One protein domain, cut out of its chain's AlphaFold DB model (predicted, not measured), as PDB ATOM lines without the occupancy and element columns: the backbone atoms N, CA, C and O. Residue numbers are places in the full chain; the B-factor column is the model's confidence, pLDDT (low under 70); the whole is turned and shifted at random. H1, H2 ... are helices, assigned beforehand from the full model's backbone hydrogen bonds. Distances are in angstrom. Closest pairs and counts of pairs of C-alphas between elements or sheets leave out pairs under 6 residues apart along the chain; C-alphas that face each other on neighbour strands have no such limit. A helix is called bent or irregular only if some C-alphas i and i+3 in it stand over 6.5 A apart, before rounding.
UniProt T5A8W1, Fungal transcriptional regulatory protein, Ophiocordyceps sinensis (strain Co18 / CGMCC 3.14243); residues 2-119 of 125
ATOM      1  N   ALA A   2     -17.524 -29.677  44.309       95.88
ATOM      2  CA  ALA A   2     -18.061 -30.867  43.623       95.88
ATOM      3  C   ALA A   2     -17.166 -32.120  43.744       95.88
ATOM      4  O   ALA A   2     -17.613 -33.146  44.242       95.88
ATOM      5  N   PHE A   3     -15.875 -32.008  43.410       96.62
ATOM      6  CA  PHE A   3     -14.911 -33.111  43.540       96.62
ATOM      7  C   PHE A   3     -14.776 -33.661  44.963       96.62
ATOM      8  O   PHE A   3     -14.687 -34.867  45.143       96.62
ATOM      9  N   LYS A   4     -14.801 -32.803  45.989       97.75
ATOM     10  CA  LYS A   4     -14.712 -33.235  47.393       97.75
ATOM     11  C   LYS A   4     -15.877 -34.157  47.753       97.75
ATOM     12  O   LYS A   4     -15.665 -35.165  48.419       97.75
ATOM     13  N   TYR A   5     -17.090 -33.813  47.326       98.31
ATOM     14  CA  TYR A   5     -18.265 -34.650  47.554       98.31
ATOM     15  C   TYR A   5     -18.236 -35.919  46.698       98.31
ATOM     16  O   TYR A   5     -18.475 -36.998  47.226       98.31
ATOM     17  N   ALA A   6     -17.844 -35.814  45.426       97.94
ATOM     18  CA  ALA A   6     -17.712 -36.958  44.525       97.94
ATOM     19  C   ALA A   6     -16.688 -37.993  45.020       97.94
ATOM     20  O   ALA A   6     -16.980 -39.183  45.043       97.94
ATOM     21  N   ILE A   7     -15.522 -37.548  45.503       97.25
ATOM     22  CA  ILE A   7     -14.494 -38.428  46.079       97.25
ATOM     23  C   ILE A   7     -14.996 -39.075  47.370       97.25
ATOM     24  O   ILE A   7     -14.805 -40.268  47.567       97.25
ATOM     25  N   ARG A   8     -15.672 -38.324  48.249       97.44
ATOM     26  CA  ARG A   8     -16.256 -38.891  49.479       97.44
ATOM     27  C   ARG A   8     -17.316 -39.942  49.181       97.44
ATOM     28  O   ARG A   8     -17.311 -40.988  49.818       97.44
ATOM     29  N   LEU A   9     -18.168 -39.684  48.193       97.50
ATOM     30  CA  LEU A   9     -19.145 -40.650  47.710       97.50
ATOM     31  C   LEU A   9     -18.461 -41.883  47.118       97.50
ATOM     32  O   LEU A   9     -18.872 -43.002  47.397       97.50
ATOM     33  N   ARG A  10     -17.381 -41.699  46.352       96.38
ATOM     34  CA  ARG A  10     -16.625 -42.818  45.789       96.38
ATOM     35  C   ARG A  10     -15.976 -43.673  46.870       96.38
ATOM     36  O   ARG A  10     -16.052 -44.893  46.799       96.38
ATOM     37  N   LEU A  11     -15.365 -43.040  47.867       96.38
ATOM     38  CA  LEU A  11     -14.766 -43.730  49.006       96.38
ATOM     39  C   LEU A  11     -15.820 -44.492  49.809       96.38
ATOM     40  O   LEU A  11     -15.598 -45.654  50.124       96.38
ATOM     41  N   HIS A  12     -16.972 -43.872  50.076       95.81
ATOM     42  CA  HIS A  12     -18.104 -44.548  50.711       95.81
ATOM     43  C   HIS A  12     -18.528 -45.786  49.913       95.81
ATOM     44  O   HIS A  12     -18.561 -46.868  50.478       95.81
ATOM     45  N   GLN A  13     -18.684 -45.679  48.589       94.38
ATOM     46  CA  GLN A  13     -19.029 -46.824  47.737       94.38
ATOM     47  C   GLN A  13     -18.007 -47.968  47.765       94.38
ATOM     48  O   GLN A  13     -18.373 -49.132  47.618       94.38
ATOM     49  N   VAL A  14     -16.719 -47.642  47.888       93.56
ATOM     50  CA  VAL A  14     -15.635 -48.635  47.924       93.56
ATOM     51  C   VAL A  14     -15.551 -49.328  49.283       93.56
ATOM     52  O   VAL A  14     -15.262 -50.520  49.325       93.56
ATOM     53  N   VAL A  15     -15.783 -48.596  50.374       94.38
ATOM     54  CA  VAL A  15     -15.630 -49.111  51.744       94.38
ATOM     55  C   VAL A  15     -16.919 -49.760  52.252       94.38
ATOM     56  O   VAL A  15     -16.872 -50.852  52.804       94.38
ATOM     57  N   GLU A  16     -18.057 -49.106  52.034       92.25
ATOM     58  CA  GLU A  16     -19.368 -49.473  52.594       92.25
ATOM     59  C   GLU A  16     -20.290 -50.142  51.556       92.25
ATOM     60  O   GLU A  16     -21.370 -50.625  51.886       92.25
ATOM     61  N   GLY A  17     -19.881 -50.183  50.283       90.94
ATOM     62  CA  GLY A  17     -20.704 -50.691  49.186       90.94
ATOM     63  C   GLY A  17     -21.691 -49.656  48.630       90.94
ATOM     64  O   GLY A  17     -21.646 -48.472  48.938       90.94
ATOM     65  N   TYR A  18     -22.592 -50.094  47.751       90.50
ATOM     66  CA  TYR A  18     -23.480 -49.208  46.976       90.50
ATOM     67  C   TYR A  18     -24.838 -48.974  47.652       90.50
ATOM     68  O   TYR A  18     -25.856 -48.882  46.968       90.50
ATOM     69  N   GLU A  19     -24.863 -48.892  48.982       87.44
ATOM     70  CA  GLU A  19     -26.093 -48.647  49.736       87.44
ATOM     71  C   GLU A  19     -26.569 -47.202  49.536       87.44
ATOM     72  O   GLU A  19     -25.903 -46.250  49.941       87.44
ATOM     73  N   LEU A  20     -27.720 -47.031  48.885       88.25
ATOM     74  CA  LEU A  20     -28.240 -45.718  48.490       88.25
ATOM     75  C   LEU A  20     -29.062 -45.053  49.590       88.25
ATOM     76  O   LEU A  20     -29.261 -43.839  49.549       88.25
ATOM     77  N   THR A  21     -29.539 -45.833  50.562       89.50
ATOM     78  CA  THR A  21     -30.353 -45.331  51.673       89.50
ATOM     79  C   THR A  21     -29.521 -44.715  52.800       89.50
ATOM     80  O   THR A  21     -30.086 -44.067  53.683       89.50
ATOM     81  N   ASP A  22     -28.186 -44.841  52.764       93.25
ATOM     82  CA  ASP A  22     -27.303 -44.170  53.721       93.25
ATOM     83  C   ASP A  22     -27.459 -42.635  53.599       93.25
ATOM     84  O   ASP A  22     -27.218 -42.066  52.525       93.25
ATOM     85  N   PRO A  23     -27.798 -41.917  54.689       94.44
ATOM     86  CA  PRO A  23     -27.951 -40.461  54.676       94.44
ATOM     87  C   PRO A  23     -26.733 -39.696  54.130       94.44
ATOM     88  O   PRO A  23     -26.883 -38.615  53.550       94.44
ATOM     89  N   LYS A  24     -25.519 -40.245  54.279       96.00
ATOM     90  CA  LYS A  24     -24.289 -39.654  53.731       96.00
ATOM     91  C   LYS A  24     -24.321 -39.600  52.209       96.00
ATOM     92  O   LYS A  24     -23.847 -38.619  51.638       96.00
ATOM     93  N   VAL A  25     -24.896 -40.609  51.549       96.12
ATOM     94  CA  VAL A  25     -25.014 -40.646  50.085       96.12
ATOM     95  C   VAL A  25     -25.868 -39.481  49.606       96.12
ATOM     96  O   VAL A  25     -25.405 -38.703  48.772       96.12
ATOM     97  N   GLY A  26     -27.048 -39.285  50.202       96.31
ATOM     98  CA  GLY A  26     -27.909 -38.137  49.903       96.31
ATOM     99  C   GLY A  26     -27.196 -36.797  50.117       96.31
ATOM    100  O   GLY A  26     -27.232 -35.927  49.245       96.31
ATOM    101  N   GLN A  27     -26.457 -36.654  51.223       97.25
ATOM    102  CA  GLN A  27     -25.658 -35.455  51.500       97.25
ATOM    103  C   GLN A  27     -24.582 -35.207  50.432       97.25
ATOM    104  O   GLN A  27     -24.357 -34.065  50.020       97.25
ATOM    105  N   PHE A  28     -23.881 -36.254  49.992       98.06
ATOM    106  CA  PHE A  28     -22.838 -36.126  48.979       98.06
ATOM    107  C   PHE A  28     -23.421 -35.806  47.605       98.06
ATOM    108  O   PHE A  28     -22.899 -34.912  46.940       98.06
ATOM    109  N   VAL A  29     -24.510 -36.467  47.202       98.12
ATOM    110  CA  VAL A  29     -25.221 -36.173  45.951       98.12
ATOM    111  C   VAL A  29     -25.676 -34.715  45.935       98.12
ATOM    112  O   VAL A  29     -25.310 -33.984  45.013       98.12
ATOM    113  N   GLN A  30     -26.363 -34.245  46.982       97.94
ATOM    114  CA  GLN A  30     -26.812 -32.853  47.059       97.94
ATOM    115  C   GLN A  30     -25.634 -31.871  46.995       97.94
ATOM    116  O   GLN A  30     -25.661 -30.908  46.233       97.94
ATOM    117  N   GLY A  31     -24.541 -32.155  47.713       98.25
ATOM    118  CA  GLY A  31     -23.338 -31.323  47.681       98.25
ATOM    119  C   GLY A  31     -22.667 -31.252  46.302       98.25
ATOM    120  O   GLY A  31     -22.087 -30.215  45.953       98.25
ATOM    121  N   ILE A  32     -22.740 -32.323  45.502       98.44
ATOM    122  CA  ILE A  32     -22.303 -32.309  44.099       98.44
ATOM    123  C   ILE A  32     -23.222 -31.401  43.281       98.44
ATOM    124  O   ILE A  32     -22.713 -30.500  42.614       98.44
ATOM    125  N   ILE A  33     -24.540 -31.609  43.359       98.19
ATOM    126  CA  ILE A  33     -25.543 -30.855  42.594       98.19
ATOM    127  C   ILE A  33     -25.426 -29.354  42.870       98.19
ATOM    128  O   ILE A  33     -25.212 -28.579  41.936       98.19
ATOM    129  N   ASP A  34     -25.419 -28.952  44.142       97.88
ATOM    130  CA  ASP A  34     -25.284 -27.549  44.552       97.88
ATOM    131  C   ASP A  34     -23.980 -26.923  44.042       97.88
ATOM    132  O   ASP A  34     -23.923 -25.748  43.676       97.88
ATOM    133  N   SER A  35     -22.894 -27.704  44.032       97.50
ATOM    134  CA  SER A  35     -21.594 -27.239  43.549       97.50
ATOM    135  C   SER A  35     -21.568 -27.079  42.030       97.50
ATOM    136  O   SER A  35     -20.978 -26.118  41.538       97.50
ATOM    137  N   VAL A  36     -22.169 -28.017  41.295       96.62
ATOM    138  CA  VAL A  36     -22.233 -28.009  39.827       96.62
ATOM    139  C   VAL A  36     -23.126 -26.876  39.335       96.62
ATOM    140  O   VAL A  36     -22.744 -26.164  38.412       96.62
ATOM    141  N   GLN A  37     -24.273 -26.640  39.975       95.75
ATOM    142  CA  GLN A  37     -25.203 -25.584  39.564       95.75
ATOM    143  C   GLN A  37     -24.609 -24.171  39.658       95.75
ATOM    144  O   GLN A  37     -25.018 -23.286  38.909       95.75
ATOM    145  N   ARG A  38     -23.598 -23.957  40.509       96.00
ATOM    146  CA  ARG A  38     -22.862 -22.680  40.593       96.00
ATOM    147  C   ARG A  38     -21.926 -22.435  39.407       96.00
ATOM    148  O   ARG A  38     -21.462 -21.311  39.227       96.00
ATOM    149  N   ILE A  39     -21.627 -23.463  38.613       94.62
ATOM    150  CA  ILE A  39     -20.798 -23.351  37.414       94.62
ATOM    151  C   ILE A  39     -21.713 -23.028  36.233       94.62
ATOM    152  O   ILE A  39     -22.698 -23.718  35.961       94.62
ATOM    153  N   ARG A  40     -21.404 -21.933  35.537       93.69
ATOM    154  CA  ARG A  40     -22.179 -21.490  34.375       93.69
ATOM    155  C   ARG A  40     -22.027 -22.481  33.224       93.69
ATOM    156  O   ARG A  40     -20.942 -23.022  33.021       93.69
ATOM    157  N   TYR A  41     -23.100 -22.670  32.464       91.56
ATOM    158  CA  TYR A  41     -23.045 -23.384  31.189       91.56
ATOM    159  C   TYR A  41     -22.061 -22.705  30.230       91.56
ATOM    160  O   TYR A  41     -21.941 -21.476  30.235       91.56
ATOM    161  N   GLY A  42     -21.335 -23.498  29.443       86.69
ATOM    162  CA  GLY A  42     -20.273 -23.026  28.555       86.69
ATOM    163  C   GLY A  42     -18.991 -22.605  29.279       86.69
ATOM    164  O   GLY A  42     -18.086 -22.050  28.657       86.69
ATOM    165  N   SER A  43     -18.888 -22.831  30.594       90.81
ATOM    166  CA  SER A  43     -17.634 -22.617  31.314       90.81
ATOM    167  C   SER A  43     -16.547 -23.552  30.765       90.81
ATOM    168  O   SER A  43     -16.812 -24.737  30.563       90.81
ATOM    169  N   PRO A  44     -15.287 -23.098  30.634       87.50
ATOM    170  CA  PRO A  44     -14.181 -23.981  30.245       87.50
ATOM    171  C   PRO A  44     -13.927 -25.117  31.254       87.50
ATOM    172  O   PRO A  44     -13.174 -26.042  30.966       87.50
ATOM    173  N   LEU A  45     -14.546 -25.055  32.439       88.56
ATOM    174  CA  LEU A  45     -14.448 -26.066  33.488       88.56
ATOM    175  C   LEU A  45     -15.483 -27.192  33.355       88.56
ATOM    176  O   LEU A  45     -15.448 -28.123  34.158       88.56
ATOM    177  N   GLU A  46     -16.418 -27.121  32.400       90.25
ATOM    178  CA  GLU A  46     -17.507 -28.103  32.301       90.25
ATOM    179  C   GLU A  46     -16.996 -29.528  32.072       90.25
ATOM    180  O   GLU A  46     -17.479 -30.457  32.714       90.25
ATOM    181  N   SER A  47     -15.948 -29.712  31.266       88.31
ATOM    182  CA  SER A  47     -15.339 -31.030  31.040       88.31
ATOM    183  C   SER A  47     -14.826 -31.686  32.332       88.31
ATOM    184  O   SER A  47     -14.877 -32.907  32.472       88.31
ATOM    185  N   CYS A  48     -14.413 -30.897  33.329       90.75
ATOM    186  CA  CYS A  48     -13.996 -31.411  34.632       90.75
ATOM    187  C   CYS A  48     -15.171 -31.962  35.460       90.75
ATOM    188  O   CYS A  48     -14.950 -32.652  36.454       90.75
ATOM    189  N   LEU A  49     -16.421 -31.672  35.090       93.62
ATOM    190  CA  LEU A  49     -17.608 -32.075  35.848       93.62
ATOM    191  C   LEU A  49     -18.098 -33.482  35.521       93.62
ATOM    192  O   LEU A  49     -18.953 -33.983  36.247       93.62
ATOM    193  N   VAL A  50     -17.525 -34.146  34.512       93.88
ATOM    194  CA  VAL A  50     -17.912 -35.511  34.120       93.88
ATOM    195  C   VAL A  50     -17.856 -36.465  35.312       93.88
ATOM    196  O   VAL A  50     -18.843 -37.132  35.607       93.88
ATOM    197  N   PHE A  51     -16.737 -36.500  36.043       95.00
ATOM    198  CA  PHE A  51     -16.606 -37.386  37.200       95.00
ATOM    199  C   PHE A  51     -17.637 -37.069  38.302       95.00
ATOM    200  O   PHE A  51     -18.392 -37.971  38.668       95.00
ATOM    201  N   PRO A  52     -17.761 -35.821  38.805       97.25
ATOM    202  CA  PRO A  52     -18.809 -35.484  39.764       97.25
ATOM    203  C   PRO A  52     -20.227 -35.833  39.295       97.25
ATOM    204  O   PRO A  52     -21.000 -36.380  40.077       97.25
ATOM    205  N   LEU A  53     -20.564 -35.560  38.033       97.06
ATOM    206  CA  LEU A  53     -21.884 -35.846  37.469       97.06
ATOM    207  C   LEU A  53     -22.169 -37.345  37.391       97.06
ATOM    208  O   LEU A  53     -23.267 -37.758  37.748       97.06
ATOM    209  N   VAL A  54     -21.188 -38.169  37.009       96.38
ATOM    210  CA  VAL A  54     -21.343 -39.631  37.033       96.38
ATOM    211  C   VAL A  54     -21.505 -40.138  38.461       96.38
ATOM    212  O   VAL A  54     -22.366 -40.976  38.711       96.38
ATOM    213  N   MET A  55     -20.732 -39.612  39.414       97.44
ATOM    214  CA  MET A  55     -20.859 -40.003  40.819       97.44
ATOM    215  C   MET A  55     -22.246 -39.673  41.376       97.44
ATOM    216  O   MET A  55     -22.871 -40.528  41.999       97.44
ATOM    217  N   ALA A  56     -22.751 -38.463  41.117       97.88
ATOM    218  CA  ALA A  56     -24.104 -38.081  41.503       97.88
ATOM    219  C   ALA A  56     -25.159 -38.923  40.773       97.88
ATOM    220  O   ALA A  56     -26.058 -39.455  41.414       97.88
ATOM    221  N   GLY A  57     -25.028 -39.108  39.457       97.31
ATOM    222  CA  GLY A  57     -25.997 -39.841  38.636       97.31
ATOM    223  C   GLY A  57     -26.074 -41.313  39.017       97.31
ATOM    224  O   GLY A  57     -27.154 -41.889  39.119       97.31
ATOM    225  N   GLY A  58     -24.924 -41.898  39.342       96.06
ATOM    226  CA  GLY A  58     -24.802 -43.254  39.846       96.06
ATOM    227  C   GLY A  58     -25.298 -43.444  41.278       96.06
ATOM    228  O   GLY A  58     -25.293 -44.575  41.748       96.06
ATOM    229  N   ALA A  59     -25.720 -42.402  41.999       96.25
ATOM    230  CA  ALA A  59     -26.139 -42.500  43.401       96.25
ATOM    231  C   ALA A  59     -27.442 -41.749  43.733       96.25
ATOM    232  O   ALA A  59     -27.996 -41.954  44.807       96.25
ATOM    233  N   CYS A  60     -27.960 -40.914  42.834       95.56
ATOM    234  CA  CYS A  60     -29.202 -40.186  43.062       95.56
ATOM    235  C   CYS A  60     -30.436 -41.091  42.932       95.56
ATOM    236  O   CYS A  60     -30.473 -42.004  42.097       95.56
ATOM    237  N   TRP A  61     -31.468 -40.778  43.717       88.44
ATOM    238  CA  TRP A  61     -32.791 -41.410  43.640       88.44
ATOM    239  C   TRP A  61     -33.910 -40.418  43.291       88.44
ATOM    240  O   TRP A  61     -34.944 -40.810  42.765       88.44
ATOM    241  N   GLN A  62     -33.692 -39.124  43.542       91.81
ATOM    242  CA  GLN A  62     -34.670 -38.066  43.296       91.81
ATOM    243  C   GLN A  62     -34.738 -37.691  41.813       91.81
ATOM    244  O   GLN A  62     -33.705 -37.538  41.151       91.81
ATOM    245  N   LEU A  63     -35.957 -37.506  41.300       94.25
ATOM    246  CA  LEU A  63     -36.186 -37.126  39.908       94.25
ATOM    247  C   LEU A  63     -35.551 -35.765  39.593       94.25
ATOM    248  O   LEU A  63     -34.949 -35.605  38.533       94.25
ATOM    249  N   GLU A  64     -35.601 -34.815  40.528       95.88
ATOM    250  CA  GLU A  64     -35.011 -33.485  40.357       95.88
ATOM    251  C   GLU A  64     -33.496 -33.564  40.128       95.88
ATOM    252  O   GLU A  64     -32.951 -32.860  39.276       95.88
ATOM    253  N   HIS A  65     -32.805 -34.465  40.838       97.19
ATOM    254  CA  HIS A  65     -31.375 -34.695  40.627       97.19
ATOM    255  C   HIS A  65     -31.104 -35.288  39.246       97.19
ATOM    256  O   HIS A  65     -30.200 -34.810  38.563       97.19
ATOM    257  N   ARG A  66     -31.893 -36.286  38.813       97.56
ATOM    258  CA  ARG A  66     -31.742 -36.892  37.478       97.56
ATOM    259  C   ARG A  66     -31.880 -35.840  36.376       97.56
ATOM    260  O   ARG A  66     -31.030 -35.784  35.493       97.56
ATOM    261  N   VAL A  67     -32.875 -34.954  36.481       97.44
ATOM    262  CA  VAL A  67     -33.097 -33.860  35.519       97.44
ATOM    263  C   VAL A  67     -31.887 -32.927  35.438       97.44
ATOM    264  O   VAL A  67     -31.396 -32.660  34.343       97.44
ATOM    265  N   VAL A  68     -31.353 -32.474  36.578       97.00
ATOM    266  CA  VAL A  68     -30.177 -31.581  36.599       97.00
ATOM    267  C   VAL A  68     -28.948 -32.252  35.981       97.00
ATOM    268  O   VAL A  68     -28.206 -31.622  35.227       97.00
ATOM    269  N   ILE A  69     -28.717 -33.526  36.299       97.81
ATOM    270  CA  ILE A  69     -27.559 -34.280  35.803       97.81
ATOM    271  C   ILE A  69     -27.680 -34.518  34.297       97.81
ATOM    272  O   ILE A  69     -26.707 -34.324  33.568       97.81
ATOM    273  N   GLN A  70     -28.869 -34.902  33.830       97.12
ATOM    274  CA  GLN A  70     -29.128 -35.170  32.419       97.12
ATOM    275  C   GLN A  70     -28.964 -33.910  31.570       97.12
ATOM    276  O   GLN A  70     -28.265 -33.951  30.558       97.12
ATOM    277  N   ASP A  71     -29.541 -32.786  32.003       96.19
ATOM    278  CA  ASP A  71     -29.416 -31.503  31.311       96.19
ATOM    279  C   ASP A  71     -27.944 -31.083  31.158       96.19
ATOM    280  O   ASP A  71     -27.483 -30.759  30.059       96.19
ATOM    281  N   ARG A  72     -27.162 -31.194  32.240       95.81
ATOM    282  CA  ARG A  72     -25.727 -30.883  32.223       95.81
ATOM    283  C   ARG A  72     -24.956 -31.756  31.247       95.81
ATOM    284  O   ARG A  72     -24.211 -31.227  30.428       95.81
ATOM    285  N   LEU A  73     -25.141 -33.072  31.312       95.25
ATOM    286  CA  LEU A  73     -24.437 -33.998  30.426       95.25
ATOM    287  C   LEU A  73     -24.822 -33.777  28.957       95.25
ATOM    288  O   LEU A  73     -23.944 -33.801  28.099       95.25
ATOM    289  N   LEU A  74     -26.093 -33.480  28.668       94.31
ATOM    290  CA  LEU A  74     -26.566 -33.202  27.310       94.31
ATOM    291  C   LEU A  74     -25.956 -31.917  26.730       94.31
ATOM    292  O   LEU A  74     -25.550 -31.888  25.567       94.31
ATOM    293  N   ILE A  75     -25.870 -30.848  27.525       93.19
ATOM    294  CA  ILE A  75     -25.243 -29.594  27.085       93.19
ATOM    295  C   ILE A  75     -23.737 -29.783  26.902       93.19
ATOM    296  O   ILE A  75     -23.182 -29.352  25.888       93.19
ATOM    297  N   MET A  76     -23.079 -30.478  27.828       93.06
ATOM    298  CA  MET A  76     -21.658 -30.810  27.726       93.06
ATOM    299  C   MET A  76     -21.349 -31.645  26.476       93.06
ATOM    300  O   MET A  76     -20.356 -31.381  25.802       93.06
ATOM    301  N   GLU A  77     -22.206 -32.608  26.122       91.75
ATOM    302  CA  GLU A  77     -22.048 -33.448  24.926       91.75
ATOM    303  C   GLU A  77     -21.996 -32.598  23.648       91.75
ATOM    304  O   GLU A  77     -21.170 -32.840  22.769       91.75
ATOM    305  N   ARG A  78     -22.818 -31.544  23.582       88.88
ATOM    306  CA  ARG A  78     -22.889 -30.624  22.436       88.88
ATOM    307  C   ARG A  78     -21.756 -29.599  22.395       88.88
ATOM    308  O   ARG A  78     -21.444 -29.095  21.321       88.88
ATOM    309  N   THR A  79     -21.178 -29.250  23.543       88.12
ATOM    310  CA  THR A  79     -20.274 -28.091  23.676       88.12
ATOM    311  C   THR A  79     -18.807 -28.466  23.849       88.12
ATOM    312  O   THR A  79     -17.937 -27.739  23.381       88.12
ATOM    313  N   CYS A  80     -18.506 -29.594  24.496       84.56
ATOM    314  CA  CYS A  80     -17.131 -29.987  24.803       84.56
ATOM    315  C   CYS A  80     -16.482 -30.837  23.699       84.56
ATOM    316  O   CYS A  80     -15.264 -30.961  23.687       84.56
ATOM    317  N   GLY A  81     -17.256 -31.434  22.783       71.25
ATOM    318  CA  GLY A  81     -16.724 -32.128  21.600       71.25
ATOM    319  C   GLY A  81     -15.945 -33.430  21.865       71.25
ATOM    320  O   GLY A  81     -15.261 -33.913  20.967       71.25
ATOM    321  N   PHE A  82     -16.040 -34.019  23.066       76.44
ATOM    322  CA  PHE A  82     -15.358 -35.272  23.426       76.44
ATOM    323  C   PHE A  82     -16.352 -36.419  23.665       76.44
ATOM    324  O   PHE A  82     -17.254 -36.309  24.496       76.44
ATOM    325  N   GLY A  83     -16.127 -37.569  23.012       75.25
ATOM    326  CA  GLY A  83     -17.006 -38.751  23.089       75.25
ATOM    327  C   GLY A  83     -17.168 -39.362  24.491       75.25
ATOM    328  O   GLY A  83     -18.134 -40.072  24.756       75.25
ATOM    329  N   TYR A  84     -16.275 -39.038  25.431       82.69
ATOM    330  CA  TYR A  84     -16.392 -39.464  26.828       82.69
ATOM    331  C   TYR A  84     -17.650 -38.945  27.527       82.69
ATOM    332  O   TYR A  84     -18.150 -39.609  28.433       82.69
ATOM    333  N   ILE A  85     -18.176 -37.789  27.116       90.12
ATOM    334  CA  ILE A  85     -19.367 -37.205  27.744       90.12
ATOM    335  C   ILE A  85     -20.621 -37.978  27.341       90.12
ATOM    336  O   ILE A  85     -21.445 -38.275  28.203       90.12
ATOM    337  N   TYR A  86     -20.710 -38.390  26.074       91.12
ATOM    338  CA  TYR A  86     -21.756 -39.304  25.614       91.12
ATOM    339  C   TYR A  86     -21.737 -40.603  26.431       91.12
ATOM    340  O   TYR A  86     -22.754 -40.996  26.994       91.12
ATOM    341  N   ASN A  87     -20.560 -41.223  26.582       91.56
ATOM    342  CA  ASN A  87     -20.422 -42.450  27.370       91.56
ATOM    343  C   ASN A  87     -20.799 -42.238  28.847       91.56
ATOM    344  O   ASN A  87     -21.408 -43.105  29.462       91.56
ATOM    345  N   ALA A  88     -20.458 -41.089  29.436       93.12
ATOM    346  CA  ALA A  88     -20.860 -40.762  30.801       93.12
ATOM    347  C   ALA A  88     -22.385 -40.614  30.938       93.12
ATOM    348  O   ALA A  88     -22.953 -41.093  31.919       93.12
ATOM    349  N   ARG A  89     -23.047 -39.993  29.954       94.50
ATOM    350  CA  ARG A  89     -24.508 -39.883  29.909       94.50
ATOM    351  C   ARG A  89     -25.175 -41.247  29.760       94.50
ATOM    352  O   ARG A  89     -26.019 -41.579  30.586       94.50
ATOM    353  N   ASP A  90     -24.744 -42.047  28.786       94.75
ATOM    354  CA  ASP A  90     -25.267 -43.401  28.549       94.75
ATOM    355  C   ASP A  90     -25.122 -44.282  29.801       94.75
ATOM    356  O   ASP A  90     -26.067 -44.950  30.214       94.75
ATOM    357  N   LEU A  91     -23.975 -44.217  30.491       95.81
ATOM    358  CA  LEU A  91     -23.768 -44.941  31.749       95.81
ATOM    359  C   LEU A  91     -24.827 -44.584  32.796       95.81
ATOM    360  O   LEU A  91     -25.414 -45.466  33.426       95.81
ATOM    361  N   VAL A  92     -25.046 -43.289  33.010       96.62
ATOM    362  CA  VAL A  92     -25.973 -42.791  34.027       96.62
ATOM    363  C   VAL A  92     -27.420 -43.149  33.664       96.62
ATOM    364  O   VAL A  92     -28.156 -43.639  34.519       96.62
ATOM    365  N   GLU A  93     -27.807 -43.010  32.395       96.31
ATOM    366  CA  GLU A  93     -29.136 -43.394  31.901       96.31
ATOM    367  C   GLU A  93     -29.388 -44.908  32.050       96.31
ATOM    368  O   GLU A  93     -30.471 -45.317  32.482       96.31
ATOM    369  N   ARG A  94     -28.380 -45.758  31.803       96.12
ATOM    370  CA  ARG A  94     -28.466 -47.210  32.056       96.12
ATOM    371  C   ARG A  94     -28.632 -47.540  33.531       96.12
ATOM    372  O   ARG A  94     -29.414 -48.430  33.868       96.12
ATOM    373  N   VAL A  95     -27.906 -46.847  34.412       95.94
ATOM    374  CA  VAL A  95     -28.049 -47.019  35.867       95.94
ATOM    375  C   VAL A  95     -29.479 -46.709  36.294       95.94
ATOM    376  O   VAL A  95     -30.070 -47.490  37.034       95.94
ATOM    377  N   TRP A  96     -30.040 -45.600  35.816       96.06
ATOM    378  CA  TRP A  96     -31.411 -45.200  36.123       96.06
ATOM    379  C   TRP A  96     -32.430 -46.213  35.613       96.06
ATOM    380  O   TRP A  96     -33.204 -46.734  36.408       96.06
ATOM    381  N   SER A  97     -32.349 -46.587  34.335       95.69
ATOM    382  CA  SER A  97     -33.247 -47.575  33.727       95.69
ATOM    383  C   SER A  97     -33.248 -48.908  34.486       95.69
ATOM    384  O   SER A  97     -34.306 -49.468  34.771       95.69
ATOM    385  N   ARG A  98     -32.073 -49.396  34.903       94.38
ATOM    386  CA  ARG A  98     -31.977 -50.630  35.698       94.38
ATOM    387  C   ARG A  98     -32.519 -50.489  37.106       94.38
ATOM    388  O   ARG A  98     -33.067 -51.452  37.621       94.38
ATOM    389  N   ARG A  99     -32.343 -49.331  37.743       92.38
ATOM    390  CA  ARG A  99     -32.899 -49.081  39.080       92.38
ATOM    391  C   ARG A  99     -34.411 -49.070  39.047       92.38
ATOM    392  O   ARG A  99     -35.018 -49.703  39.896       92.38
ATOM    393  N   ASP A 100     -34.976 -48.423  38.037       92.81
ATOM    394  CA  ASP A 100     -36.421 -48.344  37.858       92.81
ATOM    395  C   ASP A 100     -37.008 -49.749  37.593       92.81
ATOM    396  O   ASP A 100     -38.064 -50.093  38.108       92.81
ATOM    397  N   GLN A 101     -36.286 -50.617  36.870       92.06
ATOM    398  CA  GLN A 101     -36.671 -52.027  36.668       92.06
ATOM    399  C   GLN A 101     -36.458 -52.916  37.905       92.06
ATOM    400  O   GLN A 101     -37.165 -53.904  38.086       92.06
ATOM    401  N   ALA A 102     -35.457 -52.604  38.728       88.38
ATOM    402  CA  ALA A 102     -35.111 -53.341  39.940       88.38
ATOM    403  C   ALA A 102     -35.901 -52.878  41.175       88.38
ATOM    404  O   ALA A 102     -35.725 -53.445  42.259       88.38
ATOM    405  N   GLU A 103     -36.749 -51.859  41.051       84.56
ATOM    406  CA  GLU A 103     -37.526 -51.326  42.162       84.56
ATOM    407  C   GLU A 103     -38.375 -52.432  42.818       84.56
ATOM    408  O   GLU A 103     -39.031 -53.231  42.154       84.56
ATOM    409  N   GLY A 104     -38.290 -52.545  44.147       80.56
ATOM    410  CA  GLY A 104     -38.970 -53.594  44.919       80.56
ATOM    411  C   GLY A 104     -38.313 -54.984  44.891       80.56
ATOM    412  O   GLY A 104     -38.729 -55.855  45.652       80.56
ATOM    413  N   THR A 105     -37.264 -55.205  44.089       83.31
ATOM    414  CA  THR A 105     -36.557 -56.505  44.008       83.31
ATOM    415  C   THR A 105     -35.374 -56.632  44.972       83.31
ATOM    416  O   THR A 105     -34.889 -57.734  45.214       83.31
ATOM    417  N   GLY A 106     -34.876 -55.508  45.497       77.56
ATOM    418  CA  GLY A 106     -33.659 -55.456  46.316       77.56
ATOM    419  C   GLY A 106     -32.351 -55.627  45.529       77.56
ATOM    420  O   GLY A 106     -31.280 -55.665  46.132       77.56
ATOM    421  N   ALA A 107     -32.401 -55.722  44.195       83.75
ATOM    422  CA  ALA A 107     -31.199 -55.838  43.378       83.75
ATOM    423  C   ALA A 107     -30.380 -54.535  43.390       83.75
ATOM    424  O   ALA A 107     -30.870 -53.451  43.070       83.75
ATOM    425  N   ILE A 108     -29.094 -54.651  43.731       85.94
ATOM    426  CA  ILE A 108     -28.172 -53.515  43.785       85.94
ATOM    427  C   ILE A 108     -27.675 -53.191  42.375       85.94
ATOM    428  O   ILE A 108     -26.987 -53.987  41.736       85.94
ATOM    429  N   VAL A 109     -27.959 -51.974  41.909       90.81
ATOM    430  CA  VAL A 109     -27.450 -51.465  40.629       90.81
ATOM    431  C   VAL A 109     -26.156 -50.686  40.849       90.81
ATOM    432  O   VAL A 109     -26.159 -49.557  41.352       90.81
ATOM    433  N   ASN A 110     -25.046 -51.294  40.428       91.31
ATOM    434  CA  ASN A 110     -23.689 -50.774  40.565       91.31
ATOM    435  C   ASN A 110     -23.186 -50.185  39.235       91.31
ATOM    436  O   ASN A 110     -22.904 -50.917  38.283       91.31
ATOM    437  N   TRP A 111     -23.007 -48.861  39.188       92.94
ATOM    438  CA  TRP A 111     -22.523 -48.162  37.993       92.94
ATOM    439  C   TRP A 111     -21.128 -48.629  37.553       92.94
ATOM    440  O   TRP A 111     -20.860 -48.710  36.358       92.94
ATOM    441  N   ALA A 112     -20.235 -48.970  38.489       91.81
ATOM    442  CA  ALA A 112     -18.878 -49.399  38.163       91.81
ATOM    443  C   ALA A 112     -18.873 -50.785  37.509       91.81
ATOM    444  O   ALA A 112     -18.062 -51.032  36.621       91.81
ATOM    445  N   SER A 113     -19.805 -51.659  37.904       91.94
ATOM    446  CA  SER A 113     -20.019 -52.956  37.253       91.94
ATOM    447  C   SER A 113     -20.514 -52.770  35.816       91.94
ATOM    448  O   SER A 113     -19.888 -53.294  34.897       91.94
ATOM    449  N   ILE A 114     -21.546 -51.940  35.605       93.25
ATOM    450  CA  ILE A 114     -22.056 -51.611  34.259       93.25
ATOM    451  C   ILE A 114     -20.926 -51.059  33.390       93.25
ATOM    452  O   ILE A 114     -20.693 -51.531  32.280       93.25
ATOM    453  N   ARG A 115     -20.165 -50.096  33.919       92.38
ATOM    454  CA  ARG A 115     -19.038 -49.510  33.200       92.38
ATOM    455  C   ARG A 115     -18.003 -50.563  32.808       92.38
ATOM    456  O   ARG A 115     -17.537 -50.561  31.678       92.38
ATOM    457  N   TYR A 116     -17.610 -51.420  33.749       89.75
ATOM    458  CA  TYR A 116     -16.532 -52.384  33.546       89.75
ATOM    459  C   TYR A 116     -16.908 -53.482  32.548       89.75
ATOM    460  O   TYR A 116     -16.099 -53.816  31.688       89.75
ATOM    461  N   TYR A 117     -18.119 -54.033  32.650       91.19
ATOM    462  CA  TYR A 117     -18.519 -55.190  31.849       91.19
ATOM    463  C   TYR A 117     -19.193 -54.829  30.523       91.19
ATOM    464  O   TYR A 117     -19.219 -55.661  29.621       91.19
ATOM    465  N   GLU A 118     -19.739 -53.617  30.384       90.81
ATOM    466  CA  GLU A 118     -20.613 -53.288  29.249       90.81
ATOM    467  C   GLU A 118     -20.175 -52.059  28.457       90.81
ATOM    468  O   GLU A 118     -20.646 -51.856  27.338       90.81
ATOM    469  N   MET A 119     -19.288 -51.228  29.009       88.56
ATOM    470  CA  MET A 119     -18.875 -49.971  28.386       88.56
ATOM    471  C   MET A 119     -17.370 -49.961  28.132       88.56
ATOM    472  O   MET A 119     -16.585 -49.359  28.869       88.56
TER     473      MET A 119
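This is residues 2 to 119 of the 125 residues of the protein "Fungal transcriptional regulatory protein" of Ophiocordyceps sinensis (strain Co18 / CGMCC 3.14243) (UniProt T5A8W1). What is the overall shape? Five helices make an up-and-down bundle, each running against the one before it: H3 is in the middle, with the hairpin of H1 and H2 on one side and the hairpin of H4 and H5 on the other, and the short H6 crosses H5. Residues 101 to 106, of which 101 and 102 belong to H5, stick out. What are the make-up and size? The printed part has 118 residues with six named helices, H1 to H6 in chain order, and no named strand; the class is all helix. It is compact, with a radius of gyration of the C-alphas of 13.5 A and spans of 40 by 27 by 24 A.

How do the first helices stand? H1, residues 2 to 15, and H2, residues 23 to 37, touch as a hairpin, opposite ways at a shallow tilt of 26 degrees, with the C-alphas of Ala 2 and Ile 32 closest at 4.5 A. Which helix is the hub? H3, residues 46 to 57, touches four helices. It touches H1 at a steep tilt of 39 degrees, the same way, with the closest C-alphas, those of Ala 6 and Pro 52, 5.1 A apart, and it forms a hairpin with H2, where the C-alphas of Val 29 and Ala 56 are closest at 5.0 A. It also forms a hairpin with H4, residues 63 to 80, where the C-alphas of Leu 53 and Ile 69 are closest at 6.1 A, and it touches H5, residues 83 to 102, at 12 degrees, a shallow tilt, the same way, with the C-alphas of Gly 57 and Val 92 closest at 5.5 A. What lies beyond? H4 and H5 form a hairpin at a shallow tilt of 20 degrees, through residues 70 to 77 and 83 to 89 alone, with the C-alphas of Glu 77 and Ile 85 closest at 5.4 A. H6, residues 111 to 118, touches residues 91 to 95 of H5 alone, only just about perpendicular at 73 degrees, with the C-alphas of Val 95 and Trp 111 closest at 6.0 A. How do the backbones run? In H1, H2, H4, H5 and H6 every O i to N i+4 pair is within hydrogen-bond range; in H3 5 of 8 are.

Where do the helices begin and end? H1 begins at C-alpha 2 (-18.061, -30.867, 43.623), and H6 ends at C-alpha 118 (-20.613, -53.288, 29.249). Which are longest? H5 measures 28.7 A from first to last C-alpha, H4 25.3 A, H2 21.4 A and H1 20.1 A. Is any irregular? H3 is, with C-alphas 48 and 51 lying 7.0 A apart.

How far does it reach? The two C-alphas farthest apart, those of Pro 44 and Thr 105, are 41.8 A apart. Are there cuts or long links? The printed part has no cut, and no link is long. Is confidence low anywhere? The mean pLDDT of the printed part is 92.9, and no printed residue is under 70.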